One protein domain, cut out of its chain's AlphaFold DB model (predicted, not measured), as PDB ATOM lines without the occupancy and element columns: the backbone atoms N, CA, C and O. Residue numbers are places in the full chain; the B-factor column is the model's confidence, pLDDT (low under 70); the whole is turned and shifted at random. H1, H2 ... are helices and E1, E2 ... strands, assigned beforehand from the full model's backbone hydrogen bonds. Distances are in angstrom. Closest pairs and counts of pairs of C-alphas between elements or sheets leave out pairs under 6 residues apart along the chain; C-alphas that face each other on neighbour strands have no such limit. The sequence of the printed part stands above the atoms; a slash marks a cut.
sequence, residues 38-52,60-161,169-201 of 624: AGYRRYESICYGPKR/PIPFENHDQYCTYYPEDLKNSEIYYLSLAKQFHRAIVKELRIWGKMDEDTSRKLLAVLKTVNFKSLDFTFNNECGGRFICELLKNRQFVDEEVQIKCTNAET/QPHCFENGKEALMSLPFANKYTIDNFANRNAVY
ATOM      1  N   ALA A  38       1.592  11.446  45.436       59.53
ATOM      2  CA  ALA A  38       0.785  11.152  44.248       59.53
ATOM      3  C   ALA A  38       1.589  11.170  42.931       59.53
ATOM      4  O   ALA A  38       1.044  10.848  41.877       59.53
ATOM      5  N   GLY A  39       2.869  11.560  42.973       60.50
ATOM      6  CA  GLY A  39       3.747  11.643  41.802       60.50
ATOM      7  C   GLY A  39       3.542  12.887  40.928       60.50
ATOM      8  O   GLY A  39       4.193  13.008  39.897       60.50
ATOM      9  N   TYR A  40       2.684  13.829  41.331       66.69
ATOM     10  CA  TYR A  40       2.461  15.084  40.612       66.69
ATOM     11  C   TYR A  40       3.329  16.187  41.211       66.69
ATOM     12  O   TYR A  40       3.028  16.729  42.276       66.69
ATOM     13  N   ARG A  41       4.412  16.534  40.515       83.50
ATOM     14  CA  ARG A  41       5.278  17.660  40.886       83.50
ATOM     15  C   ARG A  41       4.865  18.908  40.118       83.50
ATOM     16  O   ARG A  41       4.581  18.821  38.924       83.50
ATOM     17  N   ARG A  42       4.822  20.053  40.800       86.19
ATOM     18  CA  ARG A  42       4.574  21.359  40.181       86.19
ATOM     19  C   ARG A  42       5.857  22.170  40.159       86.19
ATOM     20  O   ARG A  42       6.494  22.305  41.196       86.19
ATOM     21  N   TYR A  43       6.177  22.721  38.999       89.25
ATOM     22  CA  TYR A  43       7.296  23.634  38.809       89.25
ATOM     23  C   TYR A  43       6.775  24.954  38.256       89.25
ATOM     24  O   TYR A  43       5.871  24.977  37.417       89.25
ATOM     25  N   GLU A  44       7.361  26.053  38.707       88.06
ATOM     26  CA  GLU A  44       7.108  27.358  38.111       88.06
ATOM     27  C   GLU A  44       7.825  27.447  36.762       88.06
ATOM     28  O   GLU A  44       7.216  27.818  35.762       88.06
ATOM     29  N   SER A  45       9.088  27.011  36.689       90.31
ATOM     30  CA  SER A  45       9.803  26.975  35.414       90.31
ATOM     31  C   SER A  45      10.828  25.850  35.300       90.31
ATOM     32  O   SER A  45      11.540  25.529  36.255       90.31
ATOM     33  N   ILE A  46      10.922  25.282  34.096       92.00
ATOM     34  CA  ILE A  46      12.027  24.418  33.671       92.00
ATOM     35  C   ILE A  46      12.743  25.098  32.509       92.00
ATOM     36  O   ILE A  46      12.123  25.458  31.514       92.00
ATOM     37  N   CYS A  47      14.057  25.242  32.630       91.12
ATOM     38  CA  CYS A  47      14.913  25.930  31.682       91.12
ATOM     39  C   CYS A  47      16.011  24.998  31.146       91.12
ATOM     40  O   CYS A  47      16.680  24.316  31.923       91.12
ATOM     41  N   TYR A  48      16.249  25.009  29.836       90.69
ATOM     42  CA  TYR A  48      17.402  24.373  29.199       90.69
ATOM     43  C   TYR A  48      18.133  25.366  28.294       90.69
ATOM     44  O   TYR A  48      17.520  25.955  27.405       90.69
ATOM     45  N   GLY A  49      19.448  25.501  28.466       88.06
ATOM     46  CA  GLY A  49      20.288  26.224  27.511       88.06
ATOM     47  C   GLY A  49      21.742  26.380  27.955       88.06
ATOM     48  O   GLY A  49      22.106  25.900  29.021       88.06
ATOM     49  N   PRO A  50      22.617  27.001  27.143       82.06
ATOM     50  CA  PRO A  50      24.046  27.111  27.442       82.06
ATOM     51  C   PRO A  50      24.334  27.982  28.673       82.06
ATOM     52  O   PRO A  50      23.657  28.989  28.911       82.06
ATOM     53  N   LYS A  51      25.406  27.655  29.414       79.44
ATOM     54  CA  LYS A  51      25.924  28.504  30.503       79.44
ATOM     55  C   LYS A  51      26.334  29.867  29.936       79.44
ATOM     56  O   LYS A  51      27.244  29.954  29.109       79.44
ATOM     57  N   ARG A  52      25.688  30.955  30.371       70.50
ATOM     58  CA  ARG A  52      26.098  32.318  29.984       70.50
ATOM     59  C   ARG A  52      27.470  32.634  30.600       70.50
ATOM     60  O   ARG A  52      27.601  32.642  31.819       70.50
ATOM     61  N   PRO A  60      18.602  37.353  36.322       41.47
ATOM     62  CA  PRO A  60      18.304  36.707  37.591       41.47
ATOM     63  C   PRO A  60      19.320  35.597  37.878       41.47
ATOM     64  O   PRO A  60      19.789  34.884  36.985       41.47
ATOM     65  N   ILE A  61      19.697  35.481  39.149       42.69
ATOM     66  CA  ILE A  61      20.642  34.475  39.635       42.69
ATOM     67  C   ILE A  61      20.129  33.088  39.189       42.69
ATOM     68  O   ILE A  61      18.937  32.850  39.363       42.69
ATOM     69  N   PRO A  62      20.945  32.165  38.615       41.00
ATOM     70  CA  PRO A  62      20.516  30.788  38.467       41.00
ATOM     71  C   PRO A  62      20.347  30.275  39.888       41.00
ATOM     72  O   PRO A  62      21.322  30.058  40.606       41.00
ATOM     73  N   PHE A  63      19.090  30.244  40.305       44.34
ATOM     74  CA  PHE A  63      18.656  29.758  41.592       44.34
ATOM     75  C   PHE A  63      19.229  28.350  41.752       44.34
ATOM     76  O   PHE A  63      19.007  27.484  40.901       44.34
ATOM     77  N   GLU A  64      20.008  28.134  42.813       43.66
ATOM     78  CA  GLU A  64      20.261  26.788  43.323       43.66
ATOM     79  C   GLU A  64      18.917  26.064  43.392       43.66
ATOM     80  O   GLU A  64      17.943  26.694  43.797       43.66
ATOM     81  N   ASN A  65      18.864  24.808  42.931       47.91
ATOM     82  CA  ASN A  65      17.663  23.973  42.793       47.91
ATOM     83  C   ASN A  65      16.666  24.157  43.953       47.91
ATOM     84  O   ASN A  65      16.650  23.387  44.912       47.91
ATOM     85  N   HIS A  66      15.812  25.168  43.851       54.66
ATOM     86  CA  HIS A  66      14.628  25.302  44.667       54.66
ATOM     87  C   HIS A  66      13.575  24.402  44.036       54.66
ATOM     88  O   HIS A  66      13.501  24.300  42.811       54.66
ATOM     89  N   ASP A  67      12.726  23.787  44.858       60.22
ATOM     90  CA  ASP A  67      11.698  22.826  44.423       60.22
ATOM     91  C   ASP A  67      10.782  23.337  43.284       60.22
ATOM     92  O   ASP A  67      10.080  22.546  42.663       60.22
ATOM     93  N   GLN A  68      10.794  24.642  42.991       73.38
ATOM     94  CA  GLN A  68       9.950  25.312  42.003       73.38
ATOM     95  C   GLN A  68      10.662  25.707  40.692       73.38
ATOM     96  O   GLN A  68       9.966  25.944  39.705       73.38
ATOM     97  N   TYR A  69      11.999  25.756  40.631       79.19
ATOM     98  CA  TYR A  69      12.742  26.214  39.444       79.19
ATOM     99  C   TYR A  69      13.898  25.270  39.118       79.19
ATOM    100  O   TYR A  69      14.740  24.995  39.969       79.19
ATOM    101  N   CYS A  70      13.972  24.799  37.873       81.19
ATOM    102  CA  CYS A  70      15.031  23.890  37.436       81.19
ATOM    103  C   CYS A  70      15.719  24.424  36.179       81.19
ATOM    104  O   CYS A  70      15.047  24.743  35.202       81.19
ATOM    105  N   THR A  71      17.052  24.503  36.181       82.62
ATOM    106  CA  THR A  71      17.849  24.889  35.003       82.62
ATOM    107  C   THR A  71      18.867  23.805  34.681       82.62
ATOM    108  O   THR A  71      19.605  23.380  35.568       82.62
ATOM    109  N   TYR A  72      18.925  23.393  33.417       83.38
ATOM    110  CA  TYR A  72      19.823  22.350  32.922       83.38
ATOM    111  C   TYR A  72      20.710  22.863  31.802       83.38
ATOM    112  O   TYR A  72      20.267  23.633  30.945       83.38
ATOM    113  N   TYR A  73      21.947  22.375  31.782       84.69
ATOM    114  CA  TYR A  73      22.919  22.741  30.768       84.69
ATOM    115  C   TYR A  73      23.236  21.553  29.845       84.69
ATOM    116  O   TYR A  73      23.145  20.394  30.266       84.69
ATOM    117  N   PRO A  74      23.616  21.805  28.579       81.88
ATOM    118  CA  PRO A  74      23.990  20.752  27.637       81.88
ATOM    119  C   PRO A  74      25.062  19.797  28.184       81.88
ATOM    120  O   PRO A  74      24.997  18.597  27.933       81.88
ATOM    121  N   GLU A  75      26.033  20.308  28.947       81.50
ATOM    122  CA  GLU A  75      27.126  19.512  29.513       81.50
ATOM    123  C   GLU A  75      26.636  18.484  30.544       81.50
ATOM    124  O   GLU A  75      27.191  17.387  30.631       81.50
ATOM    125  N   ASP A  76      25.563  18.800  31.275       77.94
ATOM    126  CA  ASP A  76      25.005  17.924  32.310       77.94
ATOM    127  C   ASP A  76      24.326  16.687  31.689       77.94
ATOM    128  O   ASP A  76      24.347  15.598  32.261       77.94
ATOM    129  N   LEU A  77      23.772  16.825  30.477       78.62
ATOM    130  CA  LEU A  77      23.124  15.732  29.737       78.62
ATOM    131  C   LEU A  77      24.113  14.843  28.969       78.62
ATOM    132  O   LEU A  77      23.793  13.696  28.632       78.62
ATOM    133  N   LYS A  78      25.314  15.352  28.677       78.19
ATOM    134  CA  LYS A  78      26.337  14.618  27.916       78.19
ATOM    135  C   LYS A  78      27.093  13.598  28.764       78.19
ATOM    136  O   LYS A  78      27.422  12.532  28.256       78.19
ATOM    137  N   ASN A  79      27.312  13.883  30.046       74.50
ATOM    138  CA  ASN A  79      28.297  13.156  30.852       74.50
ATOM    139  C   ASN A  79      27.739  12.007  31.717       74.50
ATOM    140  O   ASN A  79      28.519  11.333  32.384       74.50
ATOM    141  N   SER A  80      26.422  11.759  31.751       74.44
ATOM    142  CA  SER A  80      25.859  10.694  32.596       74.44
ATOM    143  C   SER A  80      24.493  10.194  32.114       74.44
ATOM    144  O   SER A  80      23.496  10.915  32.184       74.44
ATOM    145  N   GLU A  81      24.414   8.930  31.677       80.75
ATOM    146  CA  GLU A  81      23.122   8.283  31.385       80.75
ATOM    147  C   GLU A  81      22.222   8.210  32.625       80.75
ATOM    148  O   GLU A  81      21.008   8.411  32.561       80.75
ATOM    149  N   ILE A  82      22.837   7.992  33.788       81.06
ATOM    150  CA  ILE A  82      22.151   7.917  35.079       81.06
ATOM    151  C   ILE A  82      21.454   9.249  35.390       81.06
ATOM    152  O   ILE A  82      20.350   9.263  35.938       81.06
ATOM    153  N   TYR A  83      22.069  10.371  35.005       80.69
ATOM    154  CA  TYR A  83      21.549  11.700  35.298       80.69
ATOM    155  C   TYR A  83      20.240  11.993  34.556       80.69
ATOM    156  O   TYR A  83      19.245  12.328  35.198       80.69
ATOM    157  N   TYR A  84      20.175  11.795  33.232       82.94
ATOM    158  CA  TYR A  84      18.932  12.080  32.501       82.94
ATOM    159  C   TYR A  84      17.815  11.078  32.837       82.94
ATOM    160  O   TYR A  84      16.647  11.460  32.854       82.94
ATOM    161  N   LEU A  85      18.141   9.819  33.164       85.00
ATOM    162  CA  LEU A  85      17.152   8.851  33.657       85.00
ATOM    163  C   LEU A  85      16.561   9.283  35.006       85.00
ATOM    164  O   LEU A  85      15.362   9.115  35.239       85.00
ATOM    165  N   SER A  86      17.382   9.866  35.883       85.19
ATOM    166  CA  SER A  86      16.914  10.477  37.130       85.19
ATOM    167  C   SER A  86      15.979  11.660  36.853       85.19
ATOM    168  O   SER A  86      14.887  11.723  37.419       85.19
ATOM    169  N   LEU A  87      16.338  12.536  35.907       86.44
ATOM    170  CA  LEU A  87      15.490  13.660  35.493       86.44
ATOM    171  C   LEU A  87      14.167  13.209  34.871       86.44
ATOM    172  O   LEU A  87      13.119  13.757  35.197       86.44
ATOM    173  N   ALA A  88      14.189  12.179  34.027       87.69
ATOM    174  CA  ALA A  88      12.980  11.620  33.431       87.69
ATOM    175  C   ALA A  88      12.031  11.064  34.503       87.69
ATOM    176  O   ALA A  88      10.822  11.260  34.415       87.69
ATOM    177  N   LYS A  89      12.567  10.423  35.553       86.12
ATOM    178  CA  LYS A  89      11.774   9.995  36.718       86.12
ATOM    179  C   LYS A  89      11.244  11.183  37.519       86.12
ATOM    180  O   LYS A  89      10.095  11.161  37.944       86.12
ATOM    181  N   GLN A  90      12.065  12.212  37.721       85.75
ATOM    182  CA  GLN A  90      11.691  13.423  38.450       85.75
ATOM    183  C   GLN A  90      10.561  14.197  37.758       85.75
ATOM    184  O   GLN A  90       9.650  14.668  38.436       85.75
ATOM    185  N   PHE A  91      10.610  14.317  36.434       89.25
ATOM    186  CA  PHE A  91       9.655  15.095  35.647       89.25
ATOM    187  C   PHE A  91       8.506  14.281  35.062       89.25
ATOM    188  O   PHE A  91       7.660  14.826  34.349       89.25
ATOM    189  N   HIS A  92       8.437  12.989  35.380       89.12
ATOM    190  CA  HIS A  92       7.345  12.152  34.927       89.12
ATOM    191  C   HIS A  92       6.000  12.741  35.372       89.12
ATOM    192  O   HIS A  92       5.725  12.820  36.566       89.12
ATOM    193  N   ARG A  93       5.169  13.165  34.406       87.44
ATOM    194  CA  ARG A  93       3.861  13.813  34.644       87.44
ATOM    195  C   ARG A  93       3.922  15.102  35.478       87.44
ATOM    196  O   ARG A  93       2.928  15.484  36.097       87.44
ATOM    197  N   ALA A  94       5.067  15.782  35.499       89.31
ATOM    198  CA  ALA A  94       5.181  17.081  36.148       89.31
ATOM    199  C   ALA A  94       4.296  18.125  35.450       89.31
ATOM    200  O   ALA A  94       4.110  18.069  34.236       89.31
ATOM    201  N   ILE A  95       3.770  19.078  36.218       89.31
ATOM    202  CA  ILE A  95       3.037  20.241  35.713       89.31
ATOM    203  C   ILE A  95       3.948  21.454  35.853       89.31
ATOM    204  O   ILE A  95       4.395  21.772  36.951       89.31
ATOM    205  N   VAL A  96       4.215  22.135  34.750       91.75
ATOM    206  CA  VAL A  96       5.146  23.259  34.679       91.75
ATOM    207  C   VAL A  96       4.380  24.474  34.188       91.75
ATOM    208  O   VAL A  96       3.636  24.389  33.216       91.75
ATOM    209  N   LYS A  97       4.523  25.620  34.844       90.56
ATOM    210  CA  LYS A  97       3.910  26.836  34.308       90.56
ATOM    211  C   LYS A  97       4.633  27.275  33.032       90.56
ATOM    212  O   LYS A  97       3.978  27.475  32.018       90.56
ATOM    213  N   GLU A  98       5.962  27.308  33.045       92.62
ATOM    214  CA  GLU A  98       6.757  27.765  31.903       92.62
ATOM    215  C   GLU A  98       7.939  26.838  31.563       92.62
ATOM    216  O   GLU A  98       8.838  26.621  32.378       92.62
ATOM    217  N   LEU A  99       7.970  26.314  30.337       94.56
ATOM    218  CA  LEU A  99       9.088  25.541  29.797       94.56
ATOM    219  C   LEU A  99       9.901  26.415  28.836       94.56
ATOM    220  O   LEU A  99       9.390  26.833  27.804       94.56
ATOM    221  N   ARG A 100      11.174  26.668  29.148       93.44
ATOM    222  CA  ARG A 100      12.077  27.455  28.301       93.44
ATOM    223  C   ARG A 100      13.221  26.603  27.777       93.44
ATOM    224  O   ARG A 100      13.920  25.958  28.555       93.44
ATOM    225  N   ILE A 101      13.454  26.612  26.471       92.00
ATOM    226  CA  ILE A 101      14.517  25.825  25.836       92.00
ATOM    227  C   ILE A 101      15.200  26.703  24.793       92.00
ATOM    228  O   ILE A 101      14.556  27.189  23.868       92.00
ATOM    229  N   TRP A 102      16.507  26.912  24.925       88.62
ATOM    230  CA  TRP A 102      17.272  27.746  24.004       88.62
ATOM    231  C   TRP A 102      18.687  27.214  23.771       88.62
ATOM    232  O   TRP A 102      19.276  26.534  24.606       88.62
ATOM    233  N   GLY A 103      19.276  27.594  22.637       82.81
ATOM    234  CA  GLY A 103      20.657  27.257  22.284       82.81
ATOM    235  C   GLY A 103      20.781  26.067  21.333       82.81
ATOM    236  O   GLY A 103      19.794  25.517  20.855       82.81
ATOM    237  N   LYS A 104      22.030  25.701  21.012       82.69
ATOM    238  CA  LYS A 104      22.331  24.649  20.031       82.69
ATOM    239  C   LYS A 104      22.045  23.269  20.618       82.69
ATOM    240  O   LYS A 104      22.566  22.935  21.678       82.69
ATOM    241  N   MET A 105      21.279  22.466  19.886       86.56
ATOM    242  CA  MET A 105      20.894  21.113  20.285       86.56
ATOM    243  C   MET A 105      21.469  20.096  19.299       86.56
ATOM    244  O   MET A 105      21.212  20.198  18.106       86.56
ATOM    245  N   ASP A 106      22.270  19.139  19.757       90.19
ATOM    246  CA  ASP A 106      22.651  17.991  18.923       90.19
ATOM    247  C   ASP A 106      21.612  16.864  19.033       90.19
ATOM    248  O   ASP A 106      20.700  16.911  19.863       90.19
ATOM    249  N   GLU A 107      21.717  15.860  18.163       90.81
ATOM    250  CA  GLU A 107      20.752  14.761  18.081       90.81
ATOM    251  C   GLU A 107      20.660  13.953  19.386       90.81
ATOM    252  O   GLU A 107      19.567  13.586  19.820       90.81
ATOM    253  N   ASP A 108      21.793  13.721  20.053       91.38
ATOM    254  CA  ASP A 108      21.828  13.007  21.330       91.38
ATOM    255  C   ASP A 108      21.135  13.805  22.443       91.38
ATOM    256  O   ASP A 108      20.298  13.273  23.177       91.38
ATOM    257  N   THR A 109      21.417  15.107  22.521       90.56
ATOM    258  CA  THR A 109      20.781  15.997  23.493       90.56
ATOM    259  C   THR A 109      19.281  16.118  23.237       90.56
ATOM    260  O   THR A 109      18.502  16.047  24.186       90.56
ATOM    261  N   SER A 110      18.866  16.230  21.972       91.44
ATOM    262  CA  SER A 110      17.455  16.227  21.570       91.44
ATOM    263  C   SER A 110      16.742  14.962  22.050       91.44
ATOM    264  O   SER A 110      15.729  15.046  22.747       91.44
ATOM    265  N   ARG A 111      17.322  13.781  21.791       93.44
ATOM    266  CA  ARG A 111      16.762  12.486  22.211       93.44
ATOM    267  C   ARG A 111      16.615  12.384  23.731       93.44
ATOM    268  O   ARG A 111      15.572  11.948  24.226       93.44
ATOM    269  N   LYS A 112      17.641  12.801  24.479       92.25
ATOM    270  CA  LYS A 112      17.646  12.782  25.951       92.25
ATOM    271  C   LYS A 112      16.640  13.770  26.537       92.25
ATOM    272  O   LYS A 112      15.855  13.386  27.401       92.25
ATOM    273  N   LEU A 113      16.608  15.010  26.048       91.38
ATOM    274  CA  LEU A 113      15.626  16.013  26.471       91.38
ATOM    275  C   LEU A 113      14.203  15.565  26.170       91.38
ATOM    276  O   LEU A 113      13.326  15.721  27.014       91.38
ATOM    277  N   LEU A 114      13.971  14.965  25.003       92.81
ATOM    278  CA  LEU A 114      12.652  14.480  24.626       92.81
ATOM    279  C   LEU A 114      12.209  13.357  25.568       92.81
ATOM    280  O   LEU A 114      11.078  13.365  26.047       92.81
ATOM    281  N   ALA A 115      13.107  12.431  25.920       90.62
ATOM    282  CA  ALA A 115      12.815  11.382  26.896       90.62
ATOM    283  C   ALA A 115      12.405  11.945  28.270       90.62
ATOM    284  O   ALA A 115      11.528  11.368  28.918       90.62
ATOM    285  N   VAL A 116      13.000  13.069  28.682       91.62
ATOM    286  CA  VAL A 116      12.704  13.765  29.942       91.62
ATOM    287  C   VAL A 116      11.387  14.550  29.867       91.62
ATOM    288  O   VAL A 116      10.544  14.440  30.757       91.62
ATOM    289  N   LEU A 117      11.188  15.330  28.803       93.25
ATOM    290  CA  LEU A 117      10.129  16.338  28.713       93.25
ATOM    291  C   LEU A 117       8.837  15.829  28.061       93.25
ATOM    292  O   LEU A 117       7.786  16.446  28.242       93.25
ATOM    293  N   LYS A 118       8.856  14.681  27.365       91.25
ATOM    294  CA  LYS A 118       7.671  14.141  26.665       91.25
ATOM    295  C   LYS A 118       6.441  13.970  27.559       91.25
ATOM    296  O   LYS A 118       5.322  14.082  27.078       91.25
ATOM    297  N   THR A 119       6.632  13.693  28.852       89.12
ATOM    298  CA  THR A 119       5.520  13.499  29.803       89.12
ATOM    299  C   THR A 119       5.188  14.733  30.638       89.12
ATOM    300  O   THR A 119       4.287  14.668  31.469       89.12
ATOM    301  N   VAL A 120       5.919  15.834  30.466       91.62
ATOM    302  CA  VAL A 120       5.734  17.064  31.245       91.62
ATOM    303  C   VAL A 120       4.538  17.832  30.706       91.62
ATOM    304  O   VAL A 120       4.524  18.189  29.536       91.62
ATOM    305  N   ASN A 121       3.537  18.124  31.523       90.88
ATOM    306  CA  ASN A 121       2.488  19.059  31.138       90.88
ATOM    307  C   ASN A 121       2.983  20.491  31.370       90.88
ATOM    308  O   ASN A 121       3.454  20.783  32.465       90.88
ATOM    309  N   PHE A 122       2.900  21.370  30.374       93.12
ATOM    310  CA  PHE A 122       3.312  22.764  30.520       93.12
ATOM    311  C   PHE A 122       2.242  23.719  30.009       93.12
ATOM    312  O   PHE A 122       1.560  23.414  29.031       93.12
ATOM    313  N   LYS A 123       2.102  24.871  30.673       90.44
ATOM    314  CA  LYS A 123       1.144  25.902  30.257       90.44
ATOM    315  C   LYS A 123       1.706  26.847  29.205       90.44
ATOM    316  O   LYS A 123       0.975  27.233  28.299       90.44
ATOM    317  N   SER A 124       2.984  27.195  29.326       92.44
ATOM    318  CA  SER A 124       3.699  28.074  28.404       92.44
ATOM    319  C   SER A 124       5.010  27.446  27.925       92.44
ATOM    320  O   SER A 124       5.664  26.715  28.678       92.44
ATOM    321  N   LEU A 125       5.383  27.717  26.672       94.81
ATOM    322  CA  LEU A 125       6.608  27.250  26.020       94.81
ATOM    323  C   LEU A 125       7.351  28.432  25.381       94.81
ATOM    324  O   LEU A 125       6.817  29.030  24.458       94.81
ATOM    325  N   ASP A 126       8.587  28.719  25.799       92.56
ATOM    326  CA  ASP A 126       9.515  29.628  25.096       92.56
ATOM    327  C   ASP A 126      10.651  28.807  24.481       92.56
ATOM    328  O   ASP A 126      11.507  28.259  25.182       92.56
ATOM    329  N   PHE A 127      10.648  28.684  23.159       91.62
ATOM    330  CA  PHE A 127      11.561  27.829  22.419       91.62
ATOM    331  C   PHE A 127      12.404  28.645  21.446       91.62
ATOM    332  O   PHE A 127      11.883  29.300  20.552       91.62
ATOM    333  N   THR A 128      13.726  28.590  21.574       88.25
ATOM    334  CA  THR A 128      14.653  29.178  20.601       88.25
ATOM    335  C   THR A 128      15.436  28.068  19.927       88.25
ATOM    336  O   THR A 128      16.265  27.428  20.578       88.25
ATOM    337  N   PHE A 129      15.232  27.872  18.625       80.19
ATOM    338  CA  PHE A 129      16.054  26.949  17.847       80.19
ATOM    339  C   PHE A 129      16.906  27.676  16.826       80.19
ATOM    340  O   PHE A 129      16.584  28.763  16.341       80.19
ATOM    341  N   ASN A 130      18.042  27.045  16.548       78.06
ATOM    342  CA  ASN A 130      19.056  27.570  15.655       78.06
ATOM    343  C   ASN A 130      19.627  26.512  14.699       78.06
ATOM    344  O   ASN A 130      20.600  26.775  13.994       78.06
ATOM    345  N   ASN A 131      19.041  25.310  14.696       78.44
ATOM    346  CA  ASN A 131      19.436  24.193  13.853       78.44
ATOM    347  C   ASN A 131      18.284  23.195  13.630       78.44
ATOM    348  O   ASN A 131      17.236  23.261  14.274       78.44
ATOM    349  N   GLU A 132      18.520  22.244  12.729       80.25
ATOM    350  CA  GLU A 132      17.577  21.197  12.328       80.25
ATOM    351  C   GLU A 132      17.071  20.336  13.498       80.25
ATOM    352  O   GLU A 132      15.875  20.062  13.612       80.25
ATOM    353  N   CYS A 133      17.971  19.936  14.401       85.12
ATOM    354  CA  CYS A 133      17.623  19.105  15.552       85.12
ATOM    355  C   CYS A 133      16.617  19.795  16.481       85.12
ATOM    356  O   CYS A 133      15.763  19.116  17.048       85.12
ATOM    357  N   GLY A 134      16.698  21.123  16.622       85.50
ATOM    358  CA  GLY A 134      15.733  21.907  17.389       85.50
ATOM    359  C   GLY A 134      14.334  21.886  16.766       85.50
ATOM    360  O   GLY A 134      13.364  21.672  17.487       85.50
ATOM    361  N   GLY A 135      14.231  22.018  15.438       83.19
ATOM    362  CA  GLY A 135      12.959  21.896  14.713       83.19
ATOM    363  C   GLY A 135      12.301  20.528  14.931       83.19
ATOM    364  O   GLY A 135      11.174  20.444  15.413       83.19
ATOM    365  N   ARG A 136      13.045  19.437  14.707       86.12
ATOM    366  CA  ARG A 136      12.528  18.072  14.942       86.12
ATOM    367  C   ARG A 136      12.158  17.822  16.406       86.12
ATOM    368  O   ARG A 136      11.181  17.134  16.693       86.12
ATOM    369  N   PHE A 137      12.934  18.373  17.339       91.19
ATOM    370  CA  PHE A 137      12.657  18.258  18.768       91.19
ATOM    371  C   PHE A 137      11.304  18.875  19.132       91.19
ATOM    372  O   PHE A 137      10.522  18.229  19.830       91.19
ATOM    373  N   ILE A 138      11.013  20.098  18.669       89.00
ATOM    374  CA  ILE A 138       9.738  20.753  18.986       89.00
ATOM    375  C   ILE A 138       8.558  20.028  18.326       89.00
ATOM    376  O   ILE A 138       7.543  19.853  19.002       89.00
ATOM    377  N   CYS A 139       8.715  19.512  17.095       86.00
ATOM    378  CA  CYS A 139       7.719  18.635  16.467       86.00
ATOM    379  C   CYS A 139       7.370  17.479  17.400       86.00
ATOM    380  O   CYS A 139       6.224  17.319  17.800       86.00
ATOM    381  N   GLU A 140       8.365  16.685  17.797       89.75
ATOM    382  CA  GLU A 140       8.143  15.481  18.598       89.75
ATOM    383  C   GLU A 140       7.666  15.794  20.027       89.75
ATOM    384  O   GLU A 140       6.859  15.048  20.589       89.75
ATOM    385  N   LEU A 141       8.094  16.918  20.613       91.06
ATOM    386  CA  LEU A 141       7.624  17.371  21.926       91.06
ATOM    387  C   LEU A 141       6.124  17.721  21.917       91.06
ATOM    388  O   LEU A 141       5.442  17.546  22.938       91.06
ATOM    389  N   LEU A 142       5.623  18.223  20.786       88.75
ATOM    390  CA  LEU A 142       4.254  18.713  20.628       88.75
ATOM    391  C   LEU A 142       3.321  17.738  19.893       88.75
ATOM    392  O   LEU A 142       2.115  17.815  20.097       88.75
ATOM    393  N   LYS A 143       3.852  16.770  19.137       84.94
ATOM    394  CA  LYS A 143       3.115  15.809  18.288       84.94
ATOM    395  C   LYS A 143       1.962  15.083  18.979       84.94
ATOM    396  O   LYS A 143       0.960  14.771  18.348       84.94
ATOM    397  N   ASN A 144       2.100  14.802  20.274       79.31
ATOM    398  CA  ASN A 144       1.089  14.090  21.063       79.31
ATOM    399  C   ASN A 144       0.226  15.017  21.935       79.31
ATOM    400  O   ASN A 144      -0.517  14.539  22.794       79.31
ATOM    401  N   ARG A 145       0.340  16.338  21.769       86.69
ATOM    402  CA  ARG A 145      -0.419  17.323  22.545       86.69
ATOM    403  C   ARG A 145      -1.563  17.861  21.711       86.69
ATOM    404  O   ARG A 145      -1.377  18.245  20.568       86.69
ATOM    405  N   GLN A 146      -2.747  17.918  22.310       83.12
ATOM    406  CA  GLN A 146      -3.914  18.516  21.662       83.12
ATOM    407  C   GLN A 146      -3.953  20.038  21.839       83.12
ATOM    408  O   GLN A 146      -4.425  20.738  20.946       83.12
ATOM    409  N   PHE A 147      -3.457  20.555  22.970       87.88
ATOM    410  CA  PHE A 147      -3.450  21.987  23.259       87.88
ATOM    411  C   PHE A 147      -2.302  22.409  24.195       87.88
ATOM    412  O   PHE A 147      -1.757  21.582  24.932       87.88
ATOM    413  N   VAL A 148      -1.973  23.704  24.177       87.38
ATOM    414  CA  VAL A 148      -1.124  24.414  25.148       87.38
ATOM    415  C   VAL A 148      -1.949  25.540  25.788       87.38
ATOM    416  O   VAL A 148      -2.564  26.339  25.081       87.38
ATOM    417  N   ASP A 149      -1.997  25.576  27.124       79.88
ATOM    418  CA  ASP A 149      -2.967  26.383  27.886       79.88
ATOM    419  C   ASP A 149      -2.787  27.901  27.765       79.88
ATOM    420  O   ASP A 149      -3.776  28.625  27.786       79.88
ATOM    421  N   GLU A 150      -1.561  28.415  27.703       89.12
ATOM    422  CA  GLU A 150      -1.306  29.858  27.802       89.12
ATOM    423  C   GLU A 150      -0.642  30.394  26.531       89.12
ATOM    424  O   GLU A 150      -1.312  31.013  25.703       89.12
ATOM    425  N   GLU A 151       0.654  30.154  26.345       91.62
ATOM    426  CA  GLU A 151       1.419  30.783  25.265       91.62
ATOM    427  C   GLU A 151       2.492  29.848  24.704       91.62
ATOM    428  O   GLU A 151       3.141  29.098  25.429       91.62
ATOM    429  N   VAL A 152       2.700  29.918  23.394       92.62
ATOM    430  CA  VAL A 152       3.841  29.309  22.717       92.62
ATOM    431  C   VAL A 152       4.624  30.419  22.032       92.62
ATOM    432  O   VAL A 152       4.202  30.979  21.020       92.62
ATOM    433  N   GLN A 153       5.782  30.741  22.593       92.12
ATOM    434  CA  GLN A 153       6.756  31.647  22.022       92.12
ATOM    435  C   GLN A 153       7.852  30.846  21.316       92.12
ATOM    436  O   GLN A 153       8.498  29.992  21.916       92.12
ATOM    437  N   ILE A 154       8.084  31.122  20.036       88.88
ATOM    438  CA  ILE A 154       9.117  30.458  19.242       88.88
ATOM    439  C   ILE A 154      10.013  31.519  18.628       88.88
ATOM    440  O   ILE A 154       9.542  32.389  17.908       88.88
ATOM    441  N   LYS A 155      11.313  31.440  18.889       87.44
ATOM    442  CA  LYS A 155      12.331  32.309  18.300       87.44
ATOM    443  C   LYS A 155      13.140  31.499  17.291       87.44
ATOM    444  O   LYS A 155      13.927  30.627  17.664       87.44
ATOM    445  N   CYS A 156      12.949  31.801  16.016       81.50
ATOM    446  CA  CYS A 156      13.727  31.235  14.923       81.50
ATOM    447  C   CYS A 156      14.978  32.100  14.748       81.50
ATOM    448  O   CYS A 156      14.902  33.248  14.304       81.50
ATOM    449  N   THR A 157      16.134  31.571  15.144       74.94
ATOM    450  CA  THR A 157      17.413  32.288  15.041       74.94
ATOM    451  C   THR A 157      18.337  31.569  14.074       74.94
ATOM    452  O   THR A 157      18.434  30.348  14.106       74.94
ATOM    453  N   ASN A 158      19.074  32.305  13.246       65.62
ATOM    454  CA  ASN A 158      20.185  31.708  12.508       65.62
ATOM    455  C   ASN A 158      21.400  31.689  13.446       65.62
ATOM    456  O   ASN A 158      21.819  32.741  13.924       65.62
ATOM    457  N   ALA A 159      21.961  30.510  13.732       50.78
ATOM    458  CA  ALA A 159      23.050  30.336  14.705       50.78
ATOM    459  C   ALA A 159      24.364  31.067  14.359       50.78
ATOM    460  O   ALA A 159      25.291  31.054  15.166       50.78
ATOM    461  N   GLU A 160      24.483  31.678  13.182       52.31
ATOM    462  CA  GLU A 160      25.749  32.189  12.656       52.31
ATOM    463  C   GLU A 160      25.687  33.697  12.423       52.31
ATOM    464  O   GLU A 160      25.754  34.199  11.308       52.31
ATOM    465  N   THR A 161      25.566  34.452  13.509       43.41
ATOM    466  CA  THR A 161      25.681  35.917  13.482       43.41
ATOM    467  C   THR A 161      27.120  36.440  13.425       43.41
ATOM    468  O   THR A 161      27.298  37.628  13.654       43.41
ATOM    469  N   GLN A 169      21.809  25.395   4.443       58.81
ATOM    470  CA  GLN A 169      21.376  24.228   3.694       58.81
ATOM    471  C   GLN A 169      19.834  24.196   3.637       58.81
ATOM    472  O   GLN A 169      19.196  24.310   4.689       58.81
ATOM    473  N   PRO A 170      19.220  24.016   2.450       63.31
ATOM    474  CA  PRO A 170      17.763  24.064   2.266       63.31
ATOM    475  C   PRO A 170      16.962  23.148   3.207       63.31
ATOM    476  O   PRO A 170      15.851  23.483   3.602       63.31
ATOM    477  N   HIS A 171      17.536  22.020   3.632       65.94
ATOM    478  CA  HIS A 171      16.862  21.045   4.496       65.94
ATOM    479  C   HIS A 171      16.566  21.570   5.919       65.94
ATOM    480  O   HIS A 171      15.573  21.179   6.528       65.94
ATOM    481  N   CYS A 172      17.381  22.489   6.456       64.44
ATOM    482  CA  CYS A 172      17.133  23.104   7.769       64.44
ATOM    483  C   CYS A 172      15.886  23.996   7.762       64.44
ATOM    484  O   CYS A 172      15.254  24.197   8.800       64.44
ATOM    485  N   PHE A 173      15.564  24.562   6.599       70.94
ATOM    486  CA  PHE A 173      14.432  25.454   6.421       70.94
ATOM    487  C   PHE A 173      13.111  24.678   6.418       70.94
ATOM    488  O   PHE A 173      12.213  25.008   7.193       70.94
ATOM    489  N   GLU A 174      13.041  23.592   5.645       79.31
ATOM    490  CA  GLU A 174      11.850  22.736   5.546       79.31
ATOM    491  C   GLU A 174      11.450  22.124   6.892       79.31
ATOM    492  O   GLU A 174      10.288  22.185   7.277       79.31
ATOM    493  N   ASN A 175      12.413  21.650   7.686       76.06
ATOM    494  CA  ASN A 175      12.107  21.100   9.012       76.06
ATOM    495  C   ASN A 175      11.595  22.162   9.999       76.06
ATOM    496  O   ASN A 175      10.815  21.856  10.897       76.06
ATOM    497  N   GLY A 176      12.024  23.421   9.847       79.38
ATOM    498  CA  GLY A 176      11.471  24.536  10.618       79.38
ATOM    499  C   GLY A 176      10.022  24.834  10.231       79.38
ATOM    500  O   GLY A 176       9.195  25.099  11.101       79.38
ATOM    501  N   LYS A 177       9.695  24.736   8.938       85.50
ATOM    502  CA  LYS A 177       8.320  24.868   8.447       85.50
ATOM    503  C   LYS A 177       7.436  23.720   8.921       85.50
ATOM    504  O   LYS A 177       6.373  23.977   9.477       85.50
ATOM    505  N   GLU A 178       7.899  22.478   8.784       85.56
ATOM    506  CA  GLU A 178       7.193  21.290   9.276       85.56
ATOM    507  C   GLU A 178       6.913  21.403  10.782       85.56
ATOM    508  O   GLU A 178       5.802  21.129  11.235       85.56
ATOM    509  N   ALA A 179       7.876  21.920  11.553       83.69
ATOM    510  CA  ALA A 179       7.687  22.219  12.966       83.69
ATOM    511  C   ALA A 179       6.553  23.204  13.232       83.69
ATOM    512  O   ALA A 179       5.675  22.895  14.041       83.69
ATOM    513  N   LEU A 180       6.530  24.342  12.538       87.50
ATOM    514  CA  LEU A 180       5.470  25.341  12.684       87.50
ATOM    515  C   LEU A 180       4.095  24.799  12.252       87.50
ATOM    516  O   LEU A 180       3.100  25.053  12.928       87.50
ATOM    517  N   MET A 181       4.046  23.988  11.194       91.50
ATOM    518  CA  MET A 181       2.823  23.331  10.711       91.50
ATOM    519  C   MET A 181       2.344  22.186  11.614       91.50
ATOM    520  O   MET A 181       1.189  21.775  11.544       91.50
ATOM    521  N   SER A 182       3.210  21.667  12.487       89.06
ATOM    522  CA  SER A 182       2.863  20.625  13.463       89.06
ATOM    523  C   SER A 182       2.400  21.172  14.817       89.06
ATOM    524  O   SER A 182       2.058  20.393  15.710       89.06
ATOM    525  N   LEU A 183       2.397  22.500  15.001       88.81
ATOM    526  CA  LEU A 183       2.022  23.104  16.278       88.81
ATOM    527  C   LEU A 183       0.535  22.842  16.599       88.81
ATOM    528  O   LEU A 183      -0.309  22.985  15.709       88.81
ATOM    529  N   PRO A 184       0.209  22.461  17.852       91.62
ATOM    530  CA  PRO A 184      -1.150  22.122  18.278       91.62
ATOM    531  C   PRO A 184      -2.011  23.381  18.469       91.62
ATOM    532  O   PRO A 184      -1.640  24.471  18.051       91.62
ATOM    533  N   PHE A 185      -3.174  23.285  19.116       91.94
ATOM    534  CA  PHE A 185      -3.897  24.500  19.498       91.94
ATOM    535  C   PHE A 185      -3.179  25.230  20.649       91.94
ATOM    536  O   PHE A 185      -2.795  24.593  21.629       91.94
ATOM    537  N   ALA A 186      -3.039  26.555  20.596       90.19
ATOM    538  CA  ALA A 186      -2.558  27.360  21.725       90.19
ATOM    539  C   ALA A 186      -3.423  28.605  21.921       90.19
ATOM    540  O   ALA A 186      -3.957  29.157  20.962       90.19
ATOM    541  N   ASN A 187      -3.551  29.096  23.154       87.75
ATOM    542  CA  ASN A 187      -4.261  30.360  23.369       87.75
ATOM    543  C   ASN A 187      -3.549  31.526  22.666       87.75
ATOM    544  O   ASN A 187      -4.220  32.333  22.021       87.75
ATOM    545  N   LYS A 188      -2.212  31.561  22.717       91.25
ATOM    546  CA  LYS A 188      -1.395  32.558  22.025       91.25
ATOM    547  C   LYS A 188      -0.146  31.954  21.375       91.25
ATOM    548  O   LYS A 188       0.573  31.191  22.016       91.25
ATOM    549  N   TYR A 189       0.141  32.362  20.143       92.75
ATOM    550  CA  TYR A 189       1.411  32.153  19.453       92.75
ATOM    551  C   TYR A 189       2.199  33.457  19.363       92.75
ATOM    552  O   TYR A 189       1.652  34.472  18.946       92.75
ATOM    553  N   THR A 190       3.493  33.411  19.678       91.50
ATOM    554  CA  THR A 190       4.439  34.510  19.445       91.50
ATOM    555  C   THR A 190       5.654  33.970  18.689       91.50
ATOM    556  O   THR A 190       6.557  33.389  19.288       91.50
ATOM    557  N   ILE A 191       5.697  34.149  17.371       89.81
ATOM    558  CA  ILE A 191       6.779  33.680  16.501       89.81
ATOM    559  C   ILE A 191       7.716  34.845  16.179       89.81
ATOM    560  O   ILE A 191       7.319  35.812  15.533       89.81
ATOM    561  N   ASP A 192       8.966  34.753  16.609       88.25
ATOM    562  CA  ASP A 192      10.000  35.747  16.348       88.25
ATOM    563  C   ASP A 192      10.987  35.236  15.301       88.25
ATOM    564  O   ASP A 192      11.792  34.337  15.559       88.25
ATOM    565  N   ASN A 193      10.901  35.788  14.094       80.94
ATOM    566  CA  ASN A 193      11.760  35.436  12.980       80.94
ATOM    567  C   ASN A 193      12.913  36.444  12.848       80.94
ATOM    568  O   ASN A 193      12.858  37.378  12.044       80.94
ATOM    569  N   PHE A 194      13.985  36.227  13.614       70.38
ATOM    570  CA  PHE A 194      15.231  37.005  13.526       70.38
ATOM    571  C   PHE A 194      16.173  36.523  12.416       70.38
ATOM    572  O   PHE A 194      17.343  36.916  12.373       70.38
ATOM    573  N   ALA A 195      15.712  35.635  11.539       61.34
ATOM    574  CA  ALA A 195      16.537  35.135  10.463       61.34
ATOM    575  C   ALA A 195      16.996  36.277   9.536       61.34
ATOM    576  O   ALA A 195      16.314  37.285   9.336       61.34
ATOM    577  N   ASN A 196      18.198  36.117   8.980       60.84
ATOM    578  CA  ASN A 196      18.777  37.059   8.023       60.84
ATOM    579  C   ASN A 196      17.806  37.255   6.835       60.84
ATOM    580  O   ASN A 196      17.036  36.340   6.547       60.84
ATOM    581  N   ARG A 197      17.852  38.393   6.119       57.53
ATOM    582  CA  ARG A 197      16.840  38.805   5.102       57.53
ATOM    583  C   ARG A 197      16.450  37.737   4.059       57.53
ATOM    584  O   ARG A 197      15.411  37.872   3.426       57.53
ATOM    585  N   ASN A 198      17.263  36.697   3.888       58.16
ATOM    586  CA  ASN A 198      17.090  35.633   2.901       58.16
ATOM    587  C   ASN A 198      16.421  34.349   3.438       58.16
ATOM    588  O   ASN A 198      16.204  33.434   2.655       58.16
ATOM    589  N   ALA A 199      16.118  34.238   4.737       62.03
ATOM    590  CA  ALA A 199      15.557  33.023   5.343       62.03
ATOM    591  C   ALA A 199      14.222  33.327   6.038       62.03
ATOM    592  O   ALA A 199      14.136  33.446   7.255       62.03
ATOM    593  N   VAL A 200      13.165  33.510   5.251       69.31
ATOM    594  CA  VAL A 200      11.845  33.861   5.777       69.31
ATOM    595  C   VAL A 200      10.998  32.607   5.962       69.31
ATOM    596  O   VAL A 200      10.556  32.027   4.982       69.31
ATOM    597  N   TYR A 201      10.769  32.195   7.211       73.62
ATOM    598  CA  TYR A 201      10.016  30.973   7.523       73.62
ATOM    599  C   TYR A 201       8.507  31.113   7.333       73.62
ATOM    600  O   TYR A 201       7.844  30.112   7.114       73.62
TER     601      TYR A 201
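AT A GLANCE: This is residues 38 to 52, 60 to 161 and 169 to 201 of the 624 residues of the protein "Protein kinase domain-containing protein" of Pristionchus pacificus (UniProt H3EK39). This is a twisted wall of six parallel strands, with a row of helices, H2, H3, H4 and H5, side by side off one face; H4 packs over the sheet, and no named helix lies on the other face. Short H1 sits at the corner where H2 begins. The 150 printed residues hold five named helices and six named strands, in the order E1 E2 H1 H2 E3 H3 E4 H4 E5 H5 E6, and the class is mixed. The sheet's order is E2 E1 E3 E4 E5 E6; the whole is compact, with a radius of gyration of the C-alphas of 15.1 A and spans of 48 by 34 by 29 A.

HOW THE PARTS SIT: Start at E1, residues 42 to 48, an inner strand, parallel to edge strand E2, residues 69 to 72 (N 70 and O 45, 3.0 A, within hydrogen-bond range). It is also parallel to E3, residues 95 to 102, with N 100 and O 46 2.8 A apart. Next come E4, residues 121 to 129, N 126 to O 99 2.9 A; E5, residues 147 to 156, N 153 to O 125 2.7 A; and edge strand E6, residues 185 to 193, N 190 to O 152 2.9 A. H1, residues 74 to 78, and H2, residues 81 to 90, lie between E2 and E3 in a split strand-helix-strand unit, parallel strands joined through helices, with E1 between them in the sheet. H3, residues 107 to 117, and H4, residues 132 to 142, make such units unsplit, E3 H3 E4 and E4 H4 E5; the three crossovers are right-handed. H4 is on one face, two layers, at a height over the sheet of 9.5 A, over E4 and along it at 12 degrees on the local plane. H3 only just is on the sheet, with 5 pairs of C-alphas within 10 A, and only grazes it. H3 touches H2 at C-alphas 116 and 88, 4.1 A, H4 at 110 and 137, 5.9 A, and H1 at 109 and 77, 6.7 A. H1 and H2 only just touch, with 3 pairs within 8 A, only at the corner. H5, residues 170 to 181, touches H4, C-alphas 172 and 132 being 5.0 A apart, at a shallow tilt of 16 degrees, the same way. In the five helices every O i to N i+4 pair is within hydrogen-bond range.

IN THESE COORDINATES: Find C-alpha 42 at (4.574, 21.359, 40.181), where E1 begins its 17.2 A. E3 to E6 measure 19.9, 20.6, 21.2 and 20.2 A; H5, 17.2 A, starts at C-alpha 170, (17.763, 24.064, 2.266). E6 ends at (11.760, 35.436, 12.980).

THE WHOLE: The C-alphas farthest apart, of Ala 38 and Asn 198, are 50.7 A apart. Residues 53 to 59 and 162 to 168 are not printed, with gaps of 11.7 A and 15.8 A. The links printed whole are tight. Residues 38 to 40, 60 to 67, 158 to 161, 169 to 172 and 195 to 200 have pLDDT under 70.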